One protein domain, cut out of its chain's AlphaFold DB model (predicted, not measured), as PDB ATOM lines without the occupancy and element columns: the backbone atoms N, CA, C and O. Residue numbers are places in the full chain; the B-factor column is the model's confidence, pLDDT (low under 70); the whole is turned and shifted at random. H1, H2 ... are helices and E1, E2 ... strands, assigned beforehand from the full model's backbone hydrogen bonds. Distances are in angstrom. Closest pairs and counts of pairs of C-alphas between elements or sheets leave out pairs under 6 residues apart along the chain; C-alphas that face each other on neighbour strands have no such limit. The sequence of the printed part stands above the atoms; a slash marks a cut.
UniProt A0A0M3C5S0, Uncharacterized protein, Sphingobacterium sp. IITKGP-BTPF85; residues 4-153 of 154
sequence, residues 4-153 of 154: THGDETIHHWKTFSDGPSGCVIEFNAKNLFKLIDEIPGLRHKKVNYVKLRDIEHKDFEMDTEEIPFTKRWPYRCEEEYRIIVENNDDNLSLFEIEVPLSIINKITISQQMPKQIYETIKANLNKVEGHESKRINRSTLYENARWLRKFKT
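Overview. This is residues 4 to 153 of the 154 residues of an uncharacterized protein of Sphingobacterium sp. IITKGP-BTPF85 (UniProt A0A0M3C5S0). Two loosely joined lobes make this domain: one is a small three-strand sheet, E1, E6 and E7, with helix H6 over one face; the other is a narrow ribbon of E2 and E5, where E2 runs on into the short pair E3 and E4, with small helices H3, H4 and H5 around these pairs. H2 and the long link of residues 86 to 103 bridge the lobes, H1 reaches from E1 to H5, and H7 sticks out. The 150 printed residues have seven named helices and seven named strands, in the order H1 E1 H2 E2 E3 H3 H4 E4 H5 E5 E6 H6 E7 H7, class mixed. The sheet E1, E6, E7 is mixed, E2 and E5 antiparallel, E3 and E4 parallel; the whole is loose, radius of gyration of the C-alphas 19.5 A, spanning 57 by 42 by 26 A.

Arrangement. Start at inner strand E6, residues 104 to 109: E1, residues 23 to 27, is antiparallel to it at 167 degrees, N 24 to O 108 2.8 A, within hydrogen-bond range. E7, residues 136 to 138, is parallel to E6 at 30 degrees, N 109 to O 137 2.8 A. H6, residues 115 to 125, is on one face, giving two layers, helix and sheet; the closest C-alphas of H6 and E7 are Lys 122 and Ile 136, 6.5 A. E6, H6, E7 form a strand-helix-strand unit, parallel neighbours with a helix between, its crossover right-handed; so do E3, residues 48 to 50, H3, 52 to 55, H4, 64 to 69, and E4, 70 to 72. There N 50 and O 71 are 2.9 A apart. E2, residues 42 to 46, and E5, 80 to 85, are antiparallel, N 43 to O 84 2.8 A. H2, residues 29 to 37, only just on the three-strand sheet with 5 pairs of C-alphas within 10 A, only grazes it. H1, residues 10 to 16, and H5, 73 to 78, only just touch, with 3 pairs within 8 A, closest C-alphas His 12 and Glu 78, 7.0 A, about perpendicular at 88 degrees. H7, residues 145 to 151, stands free. Every O i to N i+4 pair is within hydrogen-bond range in H1, H2 and H6; H4 and H5 have 0 of 2, with 2 of 3 i+3 pairs each, H7 1 of 3, with 2 of 4, and H3 is too short.

Along the chain. Find C-alpha 10 at (251.530, 358.845, 260.004), where H1 begins, and C-alpha 151 at (262.780, 349.017, 244.148), where H7 ends. E5 runs 16.5 A, H6 15.3 A, E2 and E6 13.9 A each.

Size, cuts and confidence. The C-alphas of Asp 89 and Thr 153, the farthest apart, are 64.3 A apart. The printed part has no cut; E5 to E6 is the long link. Confidence is under 70 at residues 129 to 134 and 153.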
ATOM      1  N   THR A   4     250.055 372.098 263.215       94.69
ATOM      2  CA  THR A   4     251.386 371.486 263.216       94.69
ATOM      3  C   THR A   4     252.318 372.336 262.352       94.69
ATOM      4  O   THR A   4     251.903 372.858 261.315       94.69
ATOM      5  N   HIS A   5     253.555 372.535 262.795       94.06
ATOM      6  CA  HIS A   5     254.593 373.247 262.054       94.06
ATOM      7  C   HIS A   5     255.563 372.233 261.433       94.06
ATOM      8  O   HIS A   5     256.737 372.149 261.801       94.06
ATOM      9  N   GLY A   6     255.053 371.479 260.469       90.31
ATOM     10  CA  GLY A   6     255.779 370.428 259.776       90.31
ATOM     11  C   GLY A   6     254.929 369.808 258.675       90.31
ATOM     12  O   GLY A   6     253.813 370.255 258.402       90.31
ATOM     13  N   ASP A   7     255.475 368.777 258.040       91.00
ATOM     14  CA  ASP A   7     254.745 367.992 257.050       91.00
ATOM     15  C   ASP A   7     253.738 367.037 257.722       91.00
ATOM     16  O   ASP A   7     253.806 366.712 258.912       91.00
ATOM     17  N   GLU A   8     252.787 366.527 256.939       91.19
ATOM     18  CA  GLU A   8     251.909 365.446 257.388       91.19
ATOM     19  C   GLU A   8     252.725 364.201 257.804       91.19
ATOM     20  O   GLU A   8     253.652 363.777 257.112       91.19
ATOM     21  N   THR A   9     252.361 363.566 258.923       93.19
ATOM     22  CA  THR A   9     253.009 362.335 259.406       93.19
ATOM     23  C   THR A   9     251.978 361.237 259.636       93.19
ATOM     24  O   THR A   9     250.782 361.498 259.771       93.19
ATOM     25  N   ILE A  10     252.427 359.978 259.716       92.31
ATOM     26  CA  ILE A  10     251.530 358.845 260.004       92.31
ATOM     27  C   ILE A  10     250.859 359.038 261.369       92.31
ATOM     28  O   ILE A  10     249.694 358.686 261.535       92.31
ATOM     29  N   HIS A  11     251.578 359.620 262.333       92.19
ATOM     30  CA  HIS A  11     251.023 359.966 263.634       92.19
ATOM     31  C   HIS A  11     249.877 360.976 263.496       92.19
ATOM     32  O   HIS A  11     248.798 360.728 264.026       92.19
ATOM     33  N   HIS A  12     250.062 362.044 262.711       93.25
ATOM     34  CA  HIS A  12     249.020 363.049 262.481       93.25
ATOM     35  C   HIS A  12     247.740 362.433 261.908       93.25
ATOM     36  O   HIS A  12     246.657 362.636 262.457       93.25
ATOM     37  N   TRP A  13     247.871 361.610 260.865       93.31
ATOM     38  CA  TRP A  13     246.721 360.934 260.268       93.31
ATOM     39  C   TRP A  13     246.033 359.982 261.237       93.31
ATOM     40  O   TRP A  13     244.819 360.036 261.357       93.31
ATOM     41  N   LYS A  14     246.780 359.142 261.956       92.00
ATOM     42  CA  LYS A  14     246.180 358.157 262.867       92.00
ATOM     43  C   LYS A  14     245.563 358.769 264.122       92.00
ATOM     44  O   LYS A  14     244.637 358.194 264.675       92.00
ATOM     45  N   THR A  15     246.098 359.882 264.616       91.62
ATOM     46  CA  THR A  15     245.660 360.461 265.892       91.62
ATOM     47  C   THR A  15     244.581 361.527 265.715       91.62
ATOM     48  O   THR A  15     243.690 361.607 266.555       91.62
ATOM     49  N   PHE A  16     244.622 362.326 264.642       90.19
ATOM     50  CA  PHE A  16     243.736 363.493 264.492       90.19
ATOM     51  C   PHE A  16     242.781 363.421 263.300       90.19
ATOM     52  O   PHE A  16     241.863 364.230 263.206       90.19
ATOM     53  N   SER A  17     242.993 362.511 262.353       89.81
ATOM     54  CA  SER A  17     242.221 362.466 261.104       89.81
ATOM     55  C   SER A  17     242.116 361.045 260.554       89.81
ATOM     56  O   SER A  17     242.242 360.833 259.345       89.81
ATOM     57  N   ASP A  18     241.925 360.067 261.447       90.56
ATOM     58  CA  ASP A  18     241.863 358.665 261.045       90.56
ATOM     59  C   ASP A  18     240.575 358.404 260.266       90.56
ATOM     60  O   ASP A  18     239.501 358.909 260.604       90.56
ATOM     61  N   GLY A  19     240.687 357.629 259.194       91.69
ATOM     62  CA  GLY A  19     239.571 357.346 258.307       91.69
ATOM     63  C   GLY A  19     239.587 358.087 256.961       91.69
ATOM     64  O   GLY A  19     240.504 358.844 256.613       91.69
ATOM     65  N   PRO A  20     238.538 357.857 256.152       91.44
ATOM     66  CA  PRO A  20     238.428 358.386 254.795       91.44
ATOM     67  C   PRO A  20     238.067 359.875 254.740       91.44
ATOM     68  O   PRO A  20     238.324 360.499 253.718       91.44
ATOM     69  N   SER A  21     237.493 360.448 255.801       90.06
ATOM     70  CA  SER A  21     237.028 361.847 255.822       90.06
ATOM     71  C   SER A  21     238.092 362.852 256.280       90.06
ATOM     72  O   SER A  21     237.832 364.051 256.285       90.06
ATOM     73  N   GLY A  22     239.281 362.385 256.669       92.44
ATOM     74  CA  GLY A  22     240.370 363.249 257.118       92.44
ATOM     75  C   GLY A  22     240.956 364.117 256.000       92.44
ATOM     76  O   GLY A  22     241.072 363.681 254.847       92.44
ATOM     77  N   CYS A  23     241.400 365.324 256.350       93.19
ATOM     78  CA  CYS A  23     242.174 366.183 255.457       93.19
ATOM     79  C   CYS A  23     243.224 367.004 256.217       93.19
ATOM     80  O   CYS A  23     243.105 367.235 257.416       93.19
ATOM     81  N   VAL A  24     244.241 367.454 255.486       94.25
ATOM     82  CA  VAL A  24     245.255 368.406 255.941       94.25
ATOM     83  C   VAL A  24     245.092 369.680 255.128       94.25
ATOM     84  O   VAL A  24     245.080 369.631 253.896       94.25
ATOM     85  N   ILE A  25     244.985 370.811 255.817       93.50
ATOM     86  CA  ILE A  25     244.974 372.139 255.208       93.50
ATOM     87  C   ILE A  25     246.301 372.803 255.556       93.50
ATOM     88  O   ILE A  25     246.605 373.043 256.721       93.50
ATOM     89  N   GLU A  26     247.105 373.060 254.534       95.00
ATOM     90  CA  GLU A  26     248.397 373.715 254.663       95.00
ATOM     91  C   GLU A  26     248.244 375.202 254.351       95.00
ATOM     92  O   GLU A  26     247.796 375.590 253.266       95.00
ATOM     93  N   PHE A  27     248.655 376.035 255.299       94.62
ATOM     94  CA  PHE A  27     248.586 377.486 255.192       94.62
ATOM     95  C   PHE A  27     249.948 378.075 254.830       94.62
ATOM     96  O   PHE A  27     251.002 377.583 255.237       94.62
ATOM     97  N   ASN A  28     249.932 379.195 254.114       94.56
ATOM     98  CA  ASN A  28     251.090 380.052 253.961       94.56
ATOM     99  C   ASN A  28     251.413 380.693 255.313       94.56
ATOM    100  O   ASN A  28     250.781 381.674 255.701       94.56
ATOM    101  N   ALA A  29     252.406 380.146 256.015       94.06
ATOM    102  CA  ALA A  29     252.761 380.578 257.365       94.06
ATOM    103  C   ALA A  29     253.019 382.090 257.460       94.06
ATOM    104  O   ALA A  29     252.524 382.735 258.373       94.06
ATOM    105  N   LYS A  30     253.727 382.682 256.488       95.56
ATOM    106  CA  LYS A  30     254.034 384.121 256.498       95.56
ATOM    107  C   LYS A  30     252.767 384.977 256.438       95.56
ATOM    108  O   LYS A  30     252.637 385.925 257.204       95.56
ATOM    109  N   ASN A  31     251.853 384.653 255.525       96.00
ATOM    110  CA  ASN A  31     250.611 385.408 255.371       96.00
ATOM    111  C   ASN A  31     249.652 385.157 256.540       96.00
ATOM    112  O   ASN A  31     248.982 386.087 256.974       96.00
ATOM    113  N   LEU A  32     249.615 383.925 257.057       95.56
ATOM    114  CA  LEU A  32     248.812 383.577 258.225       95.56
ATOM    115  C   LEU A  32     249.294 384.327 259.471       95.56
ATOM    116  O   LEU A  32     248.477 384.903 260.173       95.56
ATOM    117  N   PHE A  33     250.604 384.371 259.728       95.94
ATOM    118  CA  PHE A  33     251.148 385.101 260.877       95.94
ATOM    119  C   PHE A  33     250.891 386.593 260.755       95.94
ATOM    120  O   PHE A  33     250.375 387.170 261.695       95.94
ATOM    121  N   LYS A  34     251.095 387.180 259.568       96.69
ATOM    122  CA  LYS A  34     250.746 388.586 259.339       96.69
ATOM    123  C   LYS A  34     249.280 388.887 259.688       96.69
ATOM    124  O   LYS A  34     249.013 389.898 260.317       96.69
ATOM    125  N   LEU A  35     248.351 388.015 259.286       95.69
ATOM    126  CA  LEU A  35     246.931 388.159 259.618       95.69
ATOM    127  C   LEU A  35     246.690 388.094 261.135       95.69
ATOM    128  O   LEU A  35     245.915 388.880 261.660       95.69
ATOM    129  N   ILE A  36     247.334 387.155 261.831       95.56
ATOM    130  CA  ILE A  36     247.153 386.956 263.276       95.56
ATOM    131  C   ILE A  36     247.781 388.104 264.076       95.56
ATOM    132  O   ILE A  36     247.157 388.586 265.015       95.56
ATOM    133  N   ASP A  37     248.973 388.562 263.684       96.06
ATOM    134  CA  ASP A  37     249.708 389.672 264.307       96.06
ATOM    135  C   ASP A  37     248.908 390.992 264.279       96.06
ATOM    136  O   ASP A  37     249.121 391.875 265.109       96.06
ATOM    137  N   GLU A  38     247.984 391.143 263.325       95.62
ATOM    138  CA  GLU A  38     247.106 392.314 263.195       95.62
ATOM    139  C   GLU A  38     245.894 392.271 264.151       95.62
ATOM    140  O   GLU A  38     245.206 393.284 264.303       95.62
ATOM    141  N   ILE A  39     245.627 391.139 264.817       94.38
ATOM    142  CA  ILE A  39     244.457 390.944 265.685       94.38
ATOM    143  C   ILE A  39     244.862 391.095 267.164       94.38
ATOM    144  O   ILE A  39     245.586 390.252 267.702       94.38
ATOM    145  N   PRO A  40     244.364 392.129 267.872       91.75
ATOM    146  CA  PRO A  40     244.684 392.339 269.281       91.75
ATOM    147  C   PRO A  40     244.258 391.165 270.168       91.75
ATOM    148  O   PRO A  40     243.168 390.616 270.011       91.75
ATOM    149  N   GLY A  41     245.108 390.814 271.133       91.56
ATOM    150  CA  GLY A  41     244.839 389.743 272.096       91.56
ATOM    151  C   GLY A  41     245.113 388.333 271.569       91.56
ATOM    152  O   GLY A  41     245.057 387.385 272.348       91.56
ATOM    153  N   LEU A  42     245.454 388.161 270.285       94.12
ATOM    154  CA  LEU A  42     245.964 386.883 269.801       94.12
ATOM    155  C   LEU A  42     247.451 386.733 270.102       94.12
ATOM    156  O   LEU A  42     248.265 387.618 269.856       94.12
ATOM    157  N   ARG A  43     247.811 385.546 270.579       95.00
ATOM    158  CA  ARG A  43     249.192 385.099 270.723       95.00
ATOM    159  C   ARG A  43     249.379 383.819 269.949       95.00
ATOM    160  O   ARG A  43     248.515 382.943 269.956       95.00
ATOM    161  N   HIS A  44     250.532 383.670 269.316       95.81
ATOM    162  CA  HIS A  44     250.821 382.457 268.576       95.81
ATOM    163  C   HIS A  44     252.296 382.082 268.622       95.81
ATOM    164  O   HIS A  44     253.187 382.926 268.544       95.81
ATOM    165  N   LYS A  45     252.565 380.784 268.773       96.56
ATOM    166  CA  LYS A  45     253.931 380.270 268.885       96.56
ATOM    167  C   LYS A  45     254.005 378.786 268.551       96.56
ATOM    168  O   LYS A  45     253.041 378.031 268.700       96.56
ATOM    169  N   LYS A  46     255.207 378.358 268.161       96.81
ATOM    170  CA  LYS A  46     255.594 376.943 268.200       96.81
ATOM    171  C   LYS A  46     255.602 376.468 269.643       96.81
ATOM    172  O   LYS A  46     256.112 377.171 270.512       96.81
ATOM    173  N   VAL A  47     255.100 375.262 269.868       97.00
ATOM    174  CA  VAL A  47     255.174 374.631 271.178       97.00
ATOM    175  C   VAL A  47     256.616 374.219 271.470       97.00
ATOM    176  O   VAL A  47     257.253 373.517 270.684       97.00
ATOM    177  N   ASN A  48     257.125 374.647 272.620       96.19
ATOM    178  CA  ASN A  48     258.379 374.185 273.181       96.19
ATOM    179  C   ASN A  48     258.164 372.860 273.921       96.19
ATOM    180  O   ASN A  48     257.261 372.720 274.751       96.19
ATOM    181  N   TYR A  49     259.013 371.878 273.635       96.38
ATOM    182  CA  TYR A  49     258.905 370.545 274.209       96.38
ATOM    183  C   TYR A  49     259.982 370.326 275.265       96.38
ATOM    184  O   TYR A  49     261.169 370.302 274.952       96.38
ATOM    185  N   VAL A  50     259.565 370.095 276.507       95.50
ATOM    186  CA  VAL A  50     260.462 370.018 277.672       95.50
ATOM    187  C   VAL A  50     260.515 368.608 278.258       95.50
ATOM    188  O   VAL A  50     259.490 367.918 278.352       95.50
ATOM    189  N   LYS A  51     261.707 368.126 278.634       95.50
ATOM    190  CA  LYS A  51     261.853 366.826 279.314       95.50
ATOM    191  C   LYS A  51     261.691 367.020 280.815       95.50
ATOM    192  O   LYS A  51     262.049 368.056 281.353       95.50
ATOM    193  N   LEU A  52     261.222 365.977 281.496       93.62
ATOM    194  CA  LEU A  52     261.012 366.023 282.945       93.62
ATOM    195  C   LEU A  52     262.300 366.385 283.704       93.62
ATOM    196  O   LEU A  52     262.291 367.302 284.512       93.62
ATOM    197  N   ARG A  53     263.422 365.760 283.329       93.25
ATOM    198  CA  ARG A  53     264.747 366.039 283.903       93.25
ATOM    199  C   ARG A  53     265.197 367.501 283.770       93.25
ATOM    200  O   ARG A  53     266.034 367.940 284.544       93.25
ATOM    201  N   ASP A  54     264.710 368.209 282.746       89.88
ATOM    202  CA  ASP A  54     265.099 369.598 282.494       89.88
ATOM    203  C   ASP A  54     264.315 370.525 283.445       89.88
ATOM    204  O   ASP A  54     264.860 371.515 283.909       89.88
ATOM    205  N   ILE A  55     263.073 370.153 283.791       89.12
ATOM    206  CA  ILE A  55     262.194 370.868 284.735       89.12
ATOM    207  C   ILE A  55     262.593 370.606 286.195       89.12
ATOM    208  O   ILE A  55     262.438 371.465 287.053       89.12
ATOM    209  N   GLU A  56     263.099 369.409 286.492       90.62
ATOM    210  CA  GLU A  56     263.570 369.028 287.833       90.62
ATOM    211  C   GLU A  56     264.912 369.684 288.210       90.62
ATOM    212  O   GLU A  56     265.367 369.568 289.351       90.62
ATOM    213  N   HIS A  57     265.567 370.361 287.263       90.44
ATOM    214  CA  HIS A  57     266.795 371.098 287.525       90.44
ATOM    215  C   HIS A  57     266.510 372.316 288.414       90.44
ATOM    216  O   HIS A  57     265.546 373.038 288.194       90.44
ATOM    217  N   LYS A  58     267.369 372.579 289.407       79.88
ATOM    218  CA  LYS A  58     267.159 373.672 290.380       79.88
ATOM    219  C   LYS A  58     267.113 375.064 289.749       79.88
ATOM    220  O   LYS A  58     266.461 375.943 290.295       79.88
ATOM    221  N   ASP A  59     267.785 375.224 288.615       87.56
ATOM    222  CA  ASP A  59     267.842 376.483 287.863       87.56
ATOM    223  C   ASP A  59     266.747 376.579 286.785       87.56
ATOM    224  O   ASP A  59     266.807 377.443 285.914       87.56
ATOM    225  N   PHE A  60     265.783 375.652 286.767       86.88
ATOM    226  CA  PHE A  60     264.676 375.723 285.823       86.88
ATOM    227  C   PHE A  60     263.662 376.773 286.273       86.88
ATOM    228  O   PHE A  60     262.951 376.596 287.261       86.88
ATOM    229  N   GLU A  61     263.555 377.837 285.487       88.12
ATOM    230  CA  GLU A  61     262.510 378.843 285.608       88.12
ATOM    231  C   GLU A  61     261.624 378.792 284.363       88.12
ATOM    232  O   GLU A  61     262.108 378.772 283.229       88.12
ATOM    233  N   MET A  62     260.309 378.740 284.576       87.31
ATOM    234  CA  MET A  62     259.325 378.789 283.502       87.31
ATOM    235  C   MET A  62     258.617 380.131 283.551       87.31
ATOM    236  O   MET A  62     257.929 380.437 284.523       87.31
ATOM    237  N   ASP A  63     258.774 380.899 282.480       91.62
ATOM    238  CA  ASP A  63     257.996 382.108 282.257       91.62
ATOM    239  C   ASP A  63     256.508 381.741 282.151       91.62
ATOM    240  O   ASP A  63     256.131 380.837 281.395       91.62
ATOM    241  N   THR A  64     255.661 382.426 282.919       90.56
ATOM    242  CA  THR A  64     254.207 382.238 282.885       90.56
ATOM    243  C   THR A  64     253.642 382.472 281.493       90.56
ATOM    244  O   THR A  64     252.726 381.761 281.077       90.56
ATOM    245  N   GLU A  65     254.257 383.381 280.736       92.62
ATOM    246  CA  GLU A  65     253.901 383.670 279.353       92.62
ATOM    247  C   GLU A  65     254.191 382.492 278.411       92.62
ATOM    248  O   GLU A  65     253.570 382.363 277.358       92.62
ATOM    249  N   GLU A  66     255.095 381.585 278.772       94.31
ATOM    250  CA  GLU A  66     255.488 380.444 277.941       94.31
ATOM    251  C   GLU A  66     254.700 379.168 278.260       94.31
ATOM    252  O   GLU A  66     254.731 378.204 277.484       94.31
ATOM    253  N   ILE A  67     253.945 379.152 279.364       93.88
ATOM    254  CA  ILE A  67     253.140 377.998 279.792       93.88
ATOM    255  C   ILE A  67     252.167 377.547 278.690       93.88
ATOM    256  O   ILE A  67     252.172 376.355 278.354       93.88
ATOM    257  N   PRO A  68     251.380 378.442 278.049       95.31
ATOM    258  CA  PRO A  68     250.445 378.050 276.995       95.31
ATOM    259  C   PRO A  68     251.128 377.486 275.748       95.31
ATOM    260  O   PRO A  68     250.473 376.845 274.929       95.31
ATOM    261  N   PHE A  69     252.438 377.681 275.606       96.62
ATOM    262  CA  PHE A  69     253.243 377.213 274.483       96.62
ATOM    263  C   PHE A  69     254.254 376.146 274.901       96.62
ATOM    264  O   PHE A  69     255.178 375.858 274.152       96.62
ATOM    265  N   THR A  70     254.070 375.509 276.056       95.88
ATOM    266  CA  THR A  70     254.955 374.445 276.535       95.88
ATOM    267  C   THR A  70     254.212 373.113 276.618       95.88
ATOM    268  O   THR A  70     253.033 373.035 276.972       95.88
ATOM    269  N   LYS A  71     254.895 372.022 276.260       95.56
ATOM    270  CA  LYS A  71     254.359 370.657 276.335       95.56
ATOM    271  C   LYS A  71     255.452 369.665 276.711       95.56
ATOM    272  O   LYS A  71     256.639 369.882 276.488       95.56
ATOM    273  N   ARG A  72     255.063 368.528 277.284       96.00
ATOM    274  CA  ARG A  72     256.020 367.474 277.648       96.00
ATOM    275  C   ARG A  72     256.645 366.849 276.396       96.00
ATOM    276  O   ARG A  72     255.949 366.549 275.427       96.00
ATOM    277  N   TRP A  73     257.939 366.549 276.464       97.25
ATOM    278  CA  TRP A  73     258.740 365.964 275.381       97.25
ATOM    279  C   TRP A  73     258.143 364.735 274.669       97.25
ATOM    280  O   TRP A  73     258.317 364.619 273.453       97.25
ATOM    281  N   PRO A  74     257.434 363.803 275.340       96.31
ATOM    282  CA  PRO A  74     256.834 362.662 274.648       96.31
ATOM    283  C   PRO A  74     255.888 363.053 273.502       96.31
ATOM    284  O   PRO A  74     255.829 362.327 272.516       96.31
ATOM    285  N   TYR A  75     255.249 364.224 273.580       94.94
ATOM    286  CA  TYR A  75     254.316 364.737 272.570       94.94
ATOM    287  C   TYR A  75     254.992 365.468 271.398       94.94
ATOM    288  O   TYR A  75     254.308 366.014 270.540       94.94
ATOM    289  N   ARG A  76     256.329 365.509 271.332       95.06
ATOM    290  CA  ARG A  76     257.077 366.267 270.304       95.06
ATOM    291  C   ARG A  76     256.760 365.887 268.856       95.06
ATOM    292  O   ARG A  76     256.975 366.694 267.969       95.06
ATOM    293  N   CYS A  77     256.270 364.668 268.617       93.94
ATOM    294  CA  CYS A  77     255.896 364.202 267.280       93.94
ATOM    295  C   CYS A  77     254.671 364.916 266.703       93.94
ATOM    296  O   CYS A  77     254.357 364.696 265.542       93.94
ATOM    297  N   GLU A  78     253.977 365.716 267.512       94.19
ATOM    298  CA  GLU A  78     252.881 366.577 267.074       94.19
ATOM    299  C   GLU A  78     253.369 367.862 266.384       94.19
ATOM    300  O   GLU A  78     252.611 368.475 265.634       94.19
ATOM    301  N   GLU A  79     254.609 368.290 266.660       95.44
ATOM    302  CA  GLU A  79     255.194 369.545 266.153       95.44
ATOM    303  C   GLU A  79     254.225 370.739 266.269       95.44
ATOM    304  O   GLU A  79     254.047 371.533 265.349       95.44
ATOM    305  N   GLU A  80     253.542 370.827 267.410       96.00
ATOM    306  CA  GLU A  80     252.362 371.654 267.611       96.00
ATOM    307  C   GLU A  80     252.689 373.149 267.465       96.00
ATOM    308  O   GLU A  80     253.693 373.660 267.967       96.00
ATOM    309  N   TYR A  81     251.792 373.863 266.797       96.62
ATOM    310  CA  TYR A  81     251.773 375.316 266.734       96.62
ATOM    311  C   TYR A  81     250.435 375.798 267.286       96.62
ATOM    312  O   TYR A  81     249.378 375.275 266.919       96.62
ATOM    313  N   ARG A  82     250.470 376.759 268.208       96.31
ATOM    314  CA  ARG A  82     249.275 377.257 268.896       96.31
ATOM    315  C   ARG A  82     249.006 378.695 268.512       96.31
ATOM    316  O   ARG A  82     249.937 379.481 268.380       96.31
ATOM    317  N   ILE A  83     247.723 378.995 268.381       94.88
ATOM    318  CA  ILE A  83     247.160 380.339 268.341       94.88
ATOM    319  C   ILE A  83     246.143 380.353 269.477       94.88
ATOM    320  O   ILE A  83     245.296 379.461 269.540       94.88
ATOM    321  N   ILE A  84     246.272 381.299 270.393       93.50
ATOM    322  CA  ILE A  84     245.398 381.457 271.552       93.50
ATOM    323  C   ILE A  84     244.925 382.903 271.606       93.50
ATOM    324  O   ILE A  84     245.652 383.804 271.192       93.50
ATOM    325  N   VAL A  85     243.717 383.110 272.115       92.75
ATOM    326  CA  VAL A  85     243.212 384.438 272.456       92.75
ATOM    327  C   VAL A  85     243.349 384.635 273.956       92.75
ATOM    328  O   VAL A  85     243.005 383.750 274.738       92.75
ATOM    329  N   GLU A  86     243.859 385.789 274.350       89.62
ATOM    330  CA  GLU A  86     243.869 386.237 275.732       89.62
ATOM    331  C   GLU A  86     242.766 387.260 275.930       89.62
ATOM    332  O   GLU A  86     242.725 388.300 275.271       89.62
ATOM    333  N   ASN A  87     241.850 386.947 276.838       86.31
ATOM    334  CA  ASN A  87     240.752 387.824 277.190       86.31
ATOM    335  C   ASN A  87     240.417 387.653 278.676       86.31
ATOM    336  O   ASN A  87     240.562 386.564 279.224       86.31
ATOM    337  N   ASN A  88     239.956 388.734 279.303       84.62
ATOM    338  CA  ASN A  88     239.465 388.754 280.681       84.62
ATOM    339  C   ASN A  88     237.933 388.616 280.759       84.62
ATOM    340  O   ASN A  88     237.371 388.658 281.849       84.62
ATOM    341  N   ASP A  89     237.246 388.523 279.616       84.81
ATOM    342  CA  ASP A  89     235.802 388.297 279.555       84.81
ATOM    343  C   ASP A  89     235.481 386.798 279.578       84.81
ATOM    344  O   ASP A  89     235.604 386.100 278.568       84.81
ATOM    345  N   ASP A  90     235.008 386.330 280.730       77.44
ATOM    346  CA  ASP A  90     234.583 384.945 280.956       77.44
ATOM    347  C   ASP A  90     233.373 384.522 280.094       77.44
ATOM    348  O   ASP A  90     233.042 383.337 280.028       77.44
ATOM    349  N   ASN A  91     232.702 385.460 279.411       80.44
ATOM    350  CA  ASN A  91     231.580 385.158 278.515       80.44
ATOM    351  C   ASN A  91     232.017 384.839 277.078       80.44
ATOM    352  O   ASN A  91     231.185 384.423 276.263       80.44
ATOM    353  N   LEU A  92     233.300 385.010 276.742       79.12
ATOM    354  CA  LEU A  92     233.811 384.733 275.404       79.12
ATOM    355  C   LEU A  92     234.039 383.223 275.210       79.12
ATOM    356  O   LEU A  92     235.122 382.696 275.448       79.12
ATOM    357  N   SER A  93     233.012 382.513 274.744       80.88
ATOM    358  CA  SER A  93     233.099 381.071 274.460       80.88
ATOM    359  C   SER A  93     233.677 380.738 273.080       80.88
ATOM    360  O   SER A  93     234.094 379.603 272.845       80.88
ATOM    361  N   LEU A  94     233.706 381.713 272.165       85.31
ATOM    362  CA  LEU A  94     234.130 381.544 270.779       85.31
ATOM    363  C   LEU A  94     234.851 382.799 270.279       85.31
ATOM    364  O   LEU A  94     234.369 383.915 270.461       85.31
ATOM    365  N   PHE A  95     235.982 382.594 269.608       89.44
ATOM    366  CA  PHE A  95     236.708 383.638 268.893       89.44
ATOM    367  C   PHE A  95     236.921 383.186 267.449       89.44
ATOM    368  O   PHE A  95     237.636 382.213 267.195       89.44
ATOM    369  N   GLU A  96     236.266 383.860 266.510       91.12
ATOM    370  CA  GLU A  96     236.345 383.533 265.088       91.12
ATOM    371  C   GLU A  96     237.399 384.400 264.398       91.12
ATOM    372  O   GLU A  96     237.474 385.608 264.611       91.12
ATOM    373  N   ILE A  97     238.212 383.767 263.552       91.19
ATOM    374  CA  ILE A  97     239.206 384.442 262.719       91.19
ATOM    375  C   ILE A  97     238.824 384.184 261.269       91.19
ATOM    376  O   ILE A  97     238.782 383.034 260.825       91.19
ATOM    377  N   GLU A  98     238.571 385.251 260.519       91.62
ATOM    378  CA  GLU A  98     238.331 385.145 259.087       91.62
ATOM    379  C   GLU A  98     239.661 384.912 258.363       91.62
ATOM    380  O   GLU A  98     240.522 385.789 258.308       91.62
ATOM    381  N   VAL A  99     239.852 383.705 257.820       90.00
ATOM    382  CA  VAL A  99     241.074 383.331 257.095       90.00
ATOM    383  C   VAL A  99     240.793 383.309 255.591       90.00
ATOM    384  O   VAL A  99     240.074 382.424 255.119       90.00
ATOM    385  N   PRO A 100     241.386 384.224 254.802       90.19
ATOM    386  CA  PRO A 100     241.218 384.228 253.355       90.19
ATOM    387  C   PRO A 100     241.694 382.921 252.712       90.19
ATOM    388  O   PRO A 100     242.802 382.446 252.977       90.19
ATOM    389  N   LEU A 101     240.907 382.387 251.773       87.88
ATOM    390  CA  LEU A 101     241.245 381.160 251.033       87.88
ATOM    391  C   LEU A 101     242.578 381.270 250.273       87.88
ATOM    392  O   LEU A 101     243.263 380.271 250.060       87.88
ATOM    393  N   SER A 102     242.993 382.490 249.917       88.19
ATOM    394  CA  SER A 102     244.284 382.770 249.281       88.19
ATOM    395  C   SER A 102     245.495 382.394 250.142       88.19
ATOM    396  O   SER A 102     246.575 382.184 249.589       88.19
ATOM    397  N   ILE A 103     245.337 382.295 251.469       92.50
ATOM    398  CA  ILE A 103     246.391 381.863 252.400       92.50
ATOM    399  C   ILE A 103     246.590 380.342 252.340       92.50
ATOM    400  O   ILE A 103     247.655 379.855 252.709       92.50
ATOM    401  N   ILE A 104     245.625 379.569 251.835       91.50
ATOM    402  CA  ILE A 104     245.745 378.111 251.735       91.50
ATOM    403  C   ILE A 104     246.669 377.742 250.565       91.50
ATOM    404  O   ILE A 104     246.356 377.960 249.387       91.50
ATOM    405  N   ASN A 105     247.807 377.130 250.893       91.38
ATOM    406  CA  ASN A 105     248.776 376.617 249.925       91.38
ATOM    407  C   ASN A 105     248.310 375.293 249.320       91.38
ATOM    408  O   ASN A 105     248.433 375.074 248.113       91.38
ATOM    409  N   LYS A 106     247.797 374.393 250.164       92.50
ATOM    410  CA  LYS A 106     247.519 373.011 249.777       92.50
ATOM    411  C   LYS A 106     246.420 372.410 250.640       92.50
ATOM    412  O   LYS A 106     246.353 372.648 251.838       92.50
ATOM    413  N   ILE A 107     245.590 371.581 250.019       93.38
ATOM    414  CA  ILE A 107     244.639 370.706 250.701       93.38
ATOM    415  C   ILE A 107     245.019 369.273 250.343       93.38
ATOM    416  O   ILE A 107     245.038 368.908 249.165       93.38
ATOM    417  N   THR A 108     245.326 368.456 251.344       94.56
ATOM    418  CA  THR A 108     245.630 367.034 251.167       94.56
ATOM    419  C   THR A 108     244.514 366.194 251.768       94.56
ATOM    420  O   THR A 108     244.251 366.250 252.962       94.56
ATOM    421  N   ILE A 109     243.860 365.388 250.943       94.50
ATOM    422  CA  ILE A 109     242.771 364.496 251.340       94.50
ATOM    423  C   ILE A 109     243.326 363.120 251.719       94.50
ATOM    424  O   ILE A 109     244.285 362.645 251.101       94.50
ATOM    425  N   SER A 110     242.708 362.470 252.709       94.88
ATOM    426  CA  SER A 110     243.088 361.139 253.191       94.88
ATOM    427  C   SER A 110     243.284 360.127 252.058       94.88
ATOM    428  O   SER A 110     242.468 359.992 251.140       94.88
ATOM    429  N   GLN A 111     244.364 359.345 252.150       93.25
ATOM    430  CA  GLN A 111     244.606 358.231 251.232       93.25
ATOM    431  C   GLN A 111     243.566 357.113 251.397       93.25
ATOM    432  O   GLN A 111     243.311 356.381 250.445       93.25
ATOM    433  N   GLN A 112     242.936 356.993 252.568       93.81
ATOM    434  CA  GLN A 112     241.899 355.990 252.817       93.81
ATOM    435  C   GLN A 112     240.586 356.317 252.084       93.81
ATOM    436  O   GLN A 112     239.737 355.444 251.918       93.81
ATOM    437  N   MET A 113     240.421 357.556 251.601       94.75
ATOM    438  CA  MET A 113     239.254 357.937 250.817       94.75
ATOM    439  C   MET A 113     239.183 357.130 249.507       94.75
ATOM    440  O   MET A 113     240.182 357.080 248.773       94.75
ATOM    441  N   PRO A 114     238.015 356.546 249.165       94.69
ATOM    442  CA  PRO A 114     237.796 355.921 247.866       94.69
ATOM    443  C   PRO A 114     238.081 356.897 246.726       94.69
ATOM    444  O   PRO A 114     237.661 358.056 246.761       94.69
ATOM    445  N   LYS A 115     238.780 356.426 245.690       92.88
ATOM    446  CA  LYS A 115     239.273 357.287 244.606       92.88
ATOM    447  C   LYS A 115     238.149 358.086 243.941       92.88
ATOM    448  O   LYS A 115     238.316 359.274 243.709       92.88
ATOM    449  N   GLN A 116     237.006 357.461 243.677       95.31
ATOM    450  CA  GLN A 116     235.857 358.101 243.032       95.31
ATOM    451  C   GLN A 116     235.307 359.275 243.859       95.31
ATOM    452  O   GLN A 116     234.958 360.318 243.306       95.31
ATOM    453  N   ILE A 117     235.278 359.123 245.188       95.00
ATOM    454  CA  ILE A 117     234.840 360.179 246.107       95.00
ATOM    455  C   ILE A 117     235.864 361.316 246.111       95.00
ATOM    456  O   ILE A 117     235.481 362.473 245.963       95.00
ATOM    457  N   TYR A 118     237.158 360.992 246.185       94.38
ATOM    458  CA  TYR A 118     238.228 361.988 246.093       94.38
ATOM    459  C   TYR A 118     238.136 362.823 244.808       94.38
ATOM    460  O   TYR A 118     238.183 364.049 244.884       94.38
ATOM    461  N   GLU A 119     237.960 362.192 243.641       94.00
ATOM    462  CA  GLU A 119     237.836 362.921 242.370       94.00
ATOM    463  C   GLU A 119     236.600 363.833 242.360       94.00
ATOM    464  O   GLU A 119     236.665 364.961 241.872       94.00
ATOM    465  N   THR A 120     235.491 363.388 242.959       94.00
ATOM    466  CA  THR A 120     234.263 364.190 243.084       94.00
ATOM    467  C   THR A 120     234.480 365.414 243.976       94.00
ATOM    468  O   THR A 120     234.138 366.532 243.592       94.00
ATOM    469  N   ILE A 121     235.091 365.227 245.152       91.31
ATOM    470  CA  ILE A 121     235.414 366.322 246.077       91.31
ATOM    471  C   ILE A 121     236.371 367.306 245.411       91.31
ATOM    472  O   ILE A 121     236.120 368.509 245.428       91.31
ATOM    473  N   LYS A 122     237.426 366.806 244.762       91.88
ATOM    474  CA  LYS A 122     238.379 367.635 244.025       91.88
ATOM    475  C   LYS A 122     237.685 368.452 242.935       91.88
ATOM    476  O   LYS A 122     237.937 369.647 242.825       91.88
ATOM    477  N   ALA A 123     236.798 367.836 242.156       90.31
ATOM    478  CA  ALA A 123     236.042 368.532 241.122       90.31
ATOM    479  C   ALA A 123     235.136 369.633 241.695       90.31
ATOM    480  O   ALA A 123     235.011 370.683 241.073       90.31
ATOM    481  N   ASN A 124     234.530 369.423 242.865       89.62
ATOM    482  CA  ASN A 124     233.693 370.433 243.518       89.62
ATOM    483  C   ASN A 124     234.510 371.573 244.125       89.62
ATOM    484  O   ASN A 124     234.187 372.732 243.890       89.62
ATOM    485  N   LEU A 125     235.596 371.269 244.835       86.81
ATOM    486  CA  LEU A 125     236.477 372.287 245.409       86.81
ATOM    487  C   LEU A 125     237.144 373.152 244.327       86.81
ATOM    488  O   LEU A 125     237.328 374.343 244.526       86.81
ATOM    489  N   ASN A 126     237.429 372.588 243.150       84.69
ATOM    490  CA  ASN A 126     237.943 373.353 242.008       84.69
ATOM    491  C   ASN A 126     236.938 374.359 241.424       84.69
ATOM    492  O   ASN A 126     237.345 375.227 240.659       84.69
ATOM    493  N   LYS A 127     235.637 374.224 241.715       84.56
ATOM    494  CA  LYS A 127     234.615 375.192 241.280       84.56
ATOM    495  C   LYS A 127     234.534 376.402 242.209       84.56
ATOM    496  O   LYS A 127     233.880 377.375 241.852       84.56
ATOM    497  N   VAL A 128     235.149 376.330 243.389       80.88
ATOM    498  CA  VAL A 128     235.213 377.457 244.318       80.88
ATOM    499  C   VAL A 128     236.170 378.493 243.733       80.88
ATOM    500  O   VAL A 128     237.320 378.186 243.410       80.88
ATOM    501  N   GLU A 129     235.672 379.712 243.546       64.31
ATOM    502  CA  GLU A 129     236.431 380.818 242.968       64.31
ATOM    503  C   GLU A 129     237.708 381.092 243.786       64.31
ATOM    504  O   GLU A 129     237.710 381.005 245.012       64.31
ATOM    505  N   GLY A 130     238.824 381.367 243.105       63.31
ATOM    506  CA  GLY A 130     240.123 381.589 243.755       63.31
ATOM    507  C   GLY A 130     240.960 380.329 244.028       63.31
ATOM    508  O   GLY A 130     242.072 380.452 244.545       63.31
ATOM    509  N   HIS A 131     240.499 379.131 243.639       63.28
ATOM    510  CA  HIS A 131     241.273 377.894 243.786       63.28
ATOM    511  C   HIS A 131     241.910 377.406 242.479       63.28
ATOM    512  O   HIS A 131     241.246 377.011 241.523       63.28
ATOM    513  N   GLU A 132     243.242 377.331 242.468       63.59
ATOM    514  CA  GLU A 132     243.974 376.592 241.442       63.59
ATOM    515  C   GLU A 132     243.912 375.086 241.728       63.59
ATOM    516  O   GLU A 132     244.313 374.619 242.799       63.59
ATOM    517  N   SER A 133     243.509 374.293 240.732       60.91
ATOM    518  CA  SER A 133     243.353 372.830 240.837       60.91
ATOM    519  C   SER A 133     244.599 372.057 241.287       60.91
ATOM    520  O   SER A 133     244.515 370.891 241.691       60.91
ATOM    521  N   LYS A 134     245.766 372.706 241.240       67.19
ATOM    522  CA  LYS A 134     247.067 372.165 241.647       67.19
ATOM    523  C   LYS A 134     247.239 372.069 243.168       67.19
ATOM    524  O   LYS A 134     248.125 371.351 243.625       67.19
ATOM    525  N   ARG A 135     246.396 372.745 243.955       84.62
ATOM    526  CA  ARG A 135     246.505 372.771 245.424       84.62
ATOM    527  C   ARG A 135     245.848 371.567 246.103       84.62
ATOM    528  O   ARG A 135     246.177 371.268 247.246       84.62
ATOM    529  N   ILE A 136     244.968 370.840 245.405       91.38
ATOM    530  CA  ILE A 136     244.205 369.718 245.973       91.38
ATOM    531  C   ILE A 136     244.847 368.383 245.602       91.38
ATOM    532  O   ILE A 136     244.898 367.986 244.429       91.38
ATOM    533  N   ASN A 137     245.307 367.675 246.627       92.19
ATOM    534  CA  ASN A 137     246.078 366.450 246.517       92.19
ATOM    535  C   ASN A 137     245.441 365.329 247.336       92.19
ATOM    536  O   ASN A 137     244.704 365.574 248.286       92.19
ATOM    537  N   ARG A 138     245.754 364.085 246.985       93.06
ATOM    538  CA  ARG A 138     245.491 362.918 247.830       93.06
ATOM    539  C   ARG A 138     246.798 362.514 248.491       93.06
ATOM    540  O   ARG A 138     247.825 362.487 247.810       93.06
ATOM    541  N   SER A 139     246.762 362.203 249.782       93.56
ATOM    542  CA  SER A 139     247.952 361.738 250.490       93.56
ATOM    543  C   SER A 139     248.481 360.451 249.849       93.56
ATOM    544  O   SER A 139     247.721 359.606 249.367       93.56
ATOM    545  N   THR A 140     249.804 360.318 249.830       92.75
ATOM    546  CA  THR A 140     250.518 359.104 249.391       92.75
ATOM    547  C   THR A 140     251.371 358.529 250.518       92.75
ATOM    548  O   THR A 140     252.351 357.833 250.259       92.75
ATOM    549  N   LEU A 141     251.065 358.903 251.763       90.88
ATOM    550  CA  LEU A 141     251.911 358.614 252.913       90.88
ATOM    551  C   LEU A 141     251.920 357.124 253.285       90.88
ATOM    552  O   LEU A 141     252.967 356.602 253.651       90.88
ATOM    553  N   TYR A 142     250.785 356.428 253.157       86.00
ATOM    554  CA  TYR A 142     250.708 354.985 253.407       86.00
ATOM    555  C   TYR A 142     251.260 354.166 252.238       86.00
ATOM    556  O   TYR A 142     251.877 353.124 252.446       86.00
ATOM    557  N   GLU A 143     251.061 354.635 251.007       86.00
ATOM    558  CA  GLU A 143     251.570 353.973 249.808       86.00
ATOM    559  C   GLU A 143     251.996 354.997 248.753       86.00
ATOM    560  O   GLU A 143     251.178 355.779 248.257       86.00
ATOM    561  N   ASN A 144     253.273 354.950 248.366       90.06
ATOM    562  CA  ASN A 144     253.845 355.841 247.364       90.06
ATOM    563  C   ASN A 144     254.360 355.056 246.146       90.06
ATOM    564  O   ASN A 144     255.436 354.457 246.164       90.06
ATOM    565  N   ALA A 145     253.612 355.101 245.040       88.06
ATOM    566  CA  ALA A 145     253.958 354.372 243.818       88.06
ATOM    567  C   ALA A 145     255.299 354.816 243.197       88.06
ATOM    568  O   ALA A 145     256.026 353.994 242.632       88.06
ATOM    569  N   ARG A 146     255.655 356.108 243.307       88.75
ATOM    570  CA  ARG A 146     256.925 356.643 242.783       88.75
ATOM    571  C   ARG A 146     258.118 356.054 243.533       88.75
ATOM    572  O   ARG A 146     259.107 355.711 242.885       88.75
ATOM    573  N   TRP A 147     258.002 355.923 244.854       89.12
ATOM    574  CA  TRP A 147     258.977 355.270 245.724       89.12
ATOM    575  C   TRP A 147     259.086 353.779 245.403       89.12
ATOM    576  O   TRP A 147     260.161 353.313 245.038       89.12
ATOM    577  N   LEU A 148     257.965 353.047 245.417       89.38
ATOM    578  CA  LEU A 148     257.940 351.602 245.161       89.38
ATOM    579  C   LEU A 148     258.555 351.227 243.807       89.38
ATOM    580  O   LEU A 148     259.282 350.240 243.705       89.38
ATOM    581  N   ARG A 149     258.327 352.034 242.762       92.12
ATOM    582  CA  ARG A 149     258.900 351.798 241.429       92.12
ATOM    583  C   ARG A 149     260.432 351.782 241.421       92.12
ATOM    584  O   ARG A 149     261.003 351.115 240.571       92.12
ATOM    585  N   LYS A 150     261.106 352.472 242.347       91.00
ATOM    586  CA  LYS A 150     262.577 352.456 242.429       91.00
ATOM    587  C   LYS A 150     263.141 351.112 242.888       91.00
ATOM    588  O   LYS A 150     264.268 350.797 242.525       91.00
ATOM    589  N   PHE A 151     262.357 350.313 243.609       88.44
ATOM    590  CA  PHE A 151     262.780 349.017 244.148       88.44
ATOM    591  C   PHE A 151     262.299 347.825 243.315       88.44
ATOM    592  O   PHE A 151     262.806 346.725 243.484       88.44
ATOM    593  N   LYS A 152     261.363 348.035 242.380       79.56
ATOM    594  CA  LYS A 152     260.856 346.993 241.467       79.56
ATOM    595  C   LYS A 152     261.796 346.670 240.293       79.56
ATOM    596  O   LYS A 152     261.394 345.966 239.376       79.56
ATOM    597  N   THR A 153     263.032 347.168 240.321       63.47
ATOM    598  CA  THR A 153     264.068 346.850 239.328       63.47
ATOM    599  C   THR A 153     265.240 346.162 240.020       63.47
ATOM    600  O   THR A 153     266.171 346.825 240.476       63.47
TER     601      THR A 153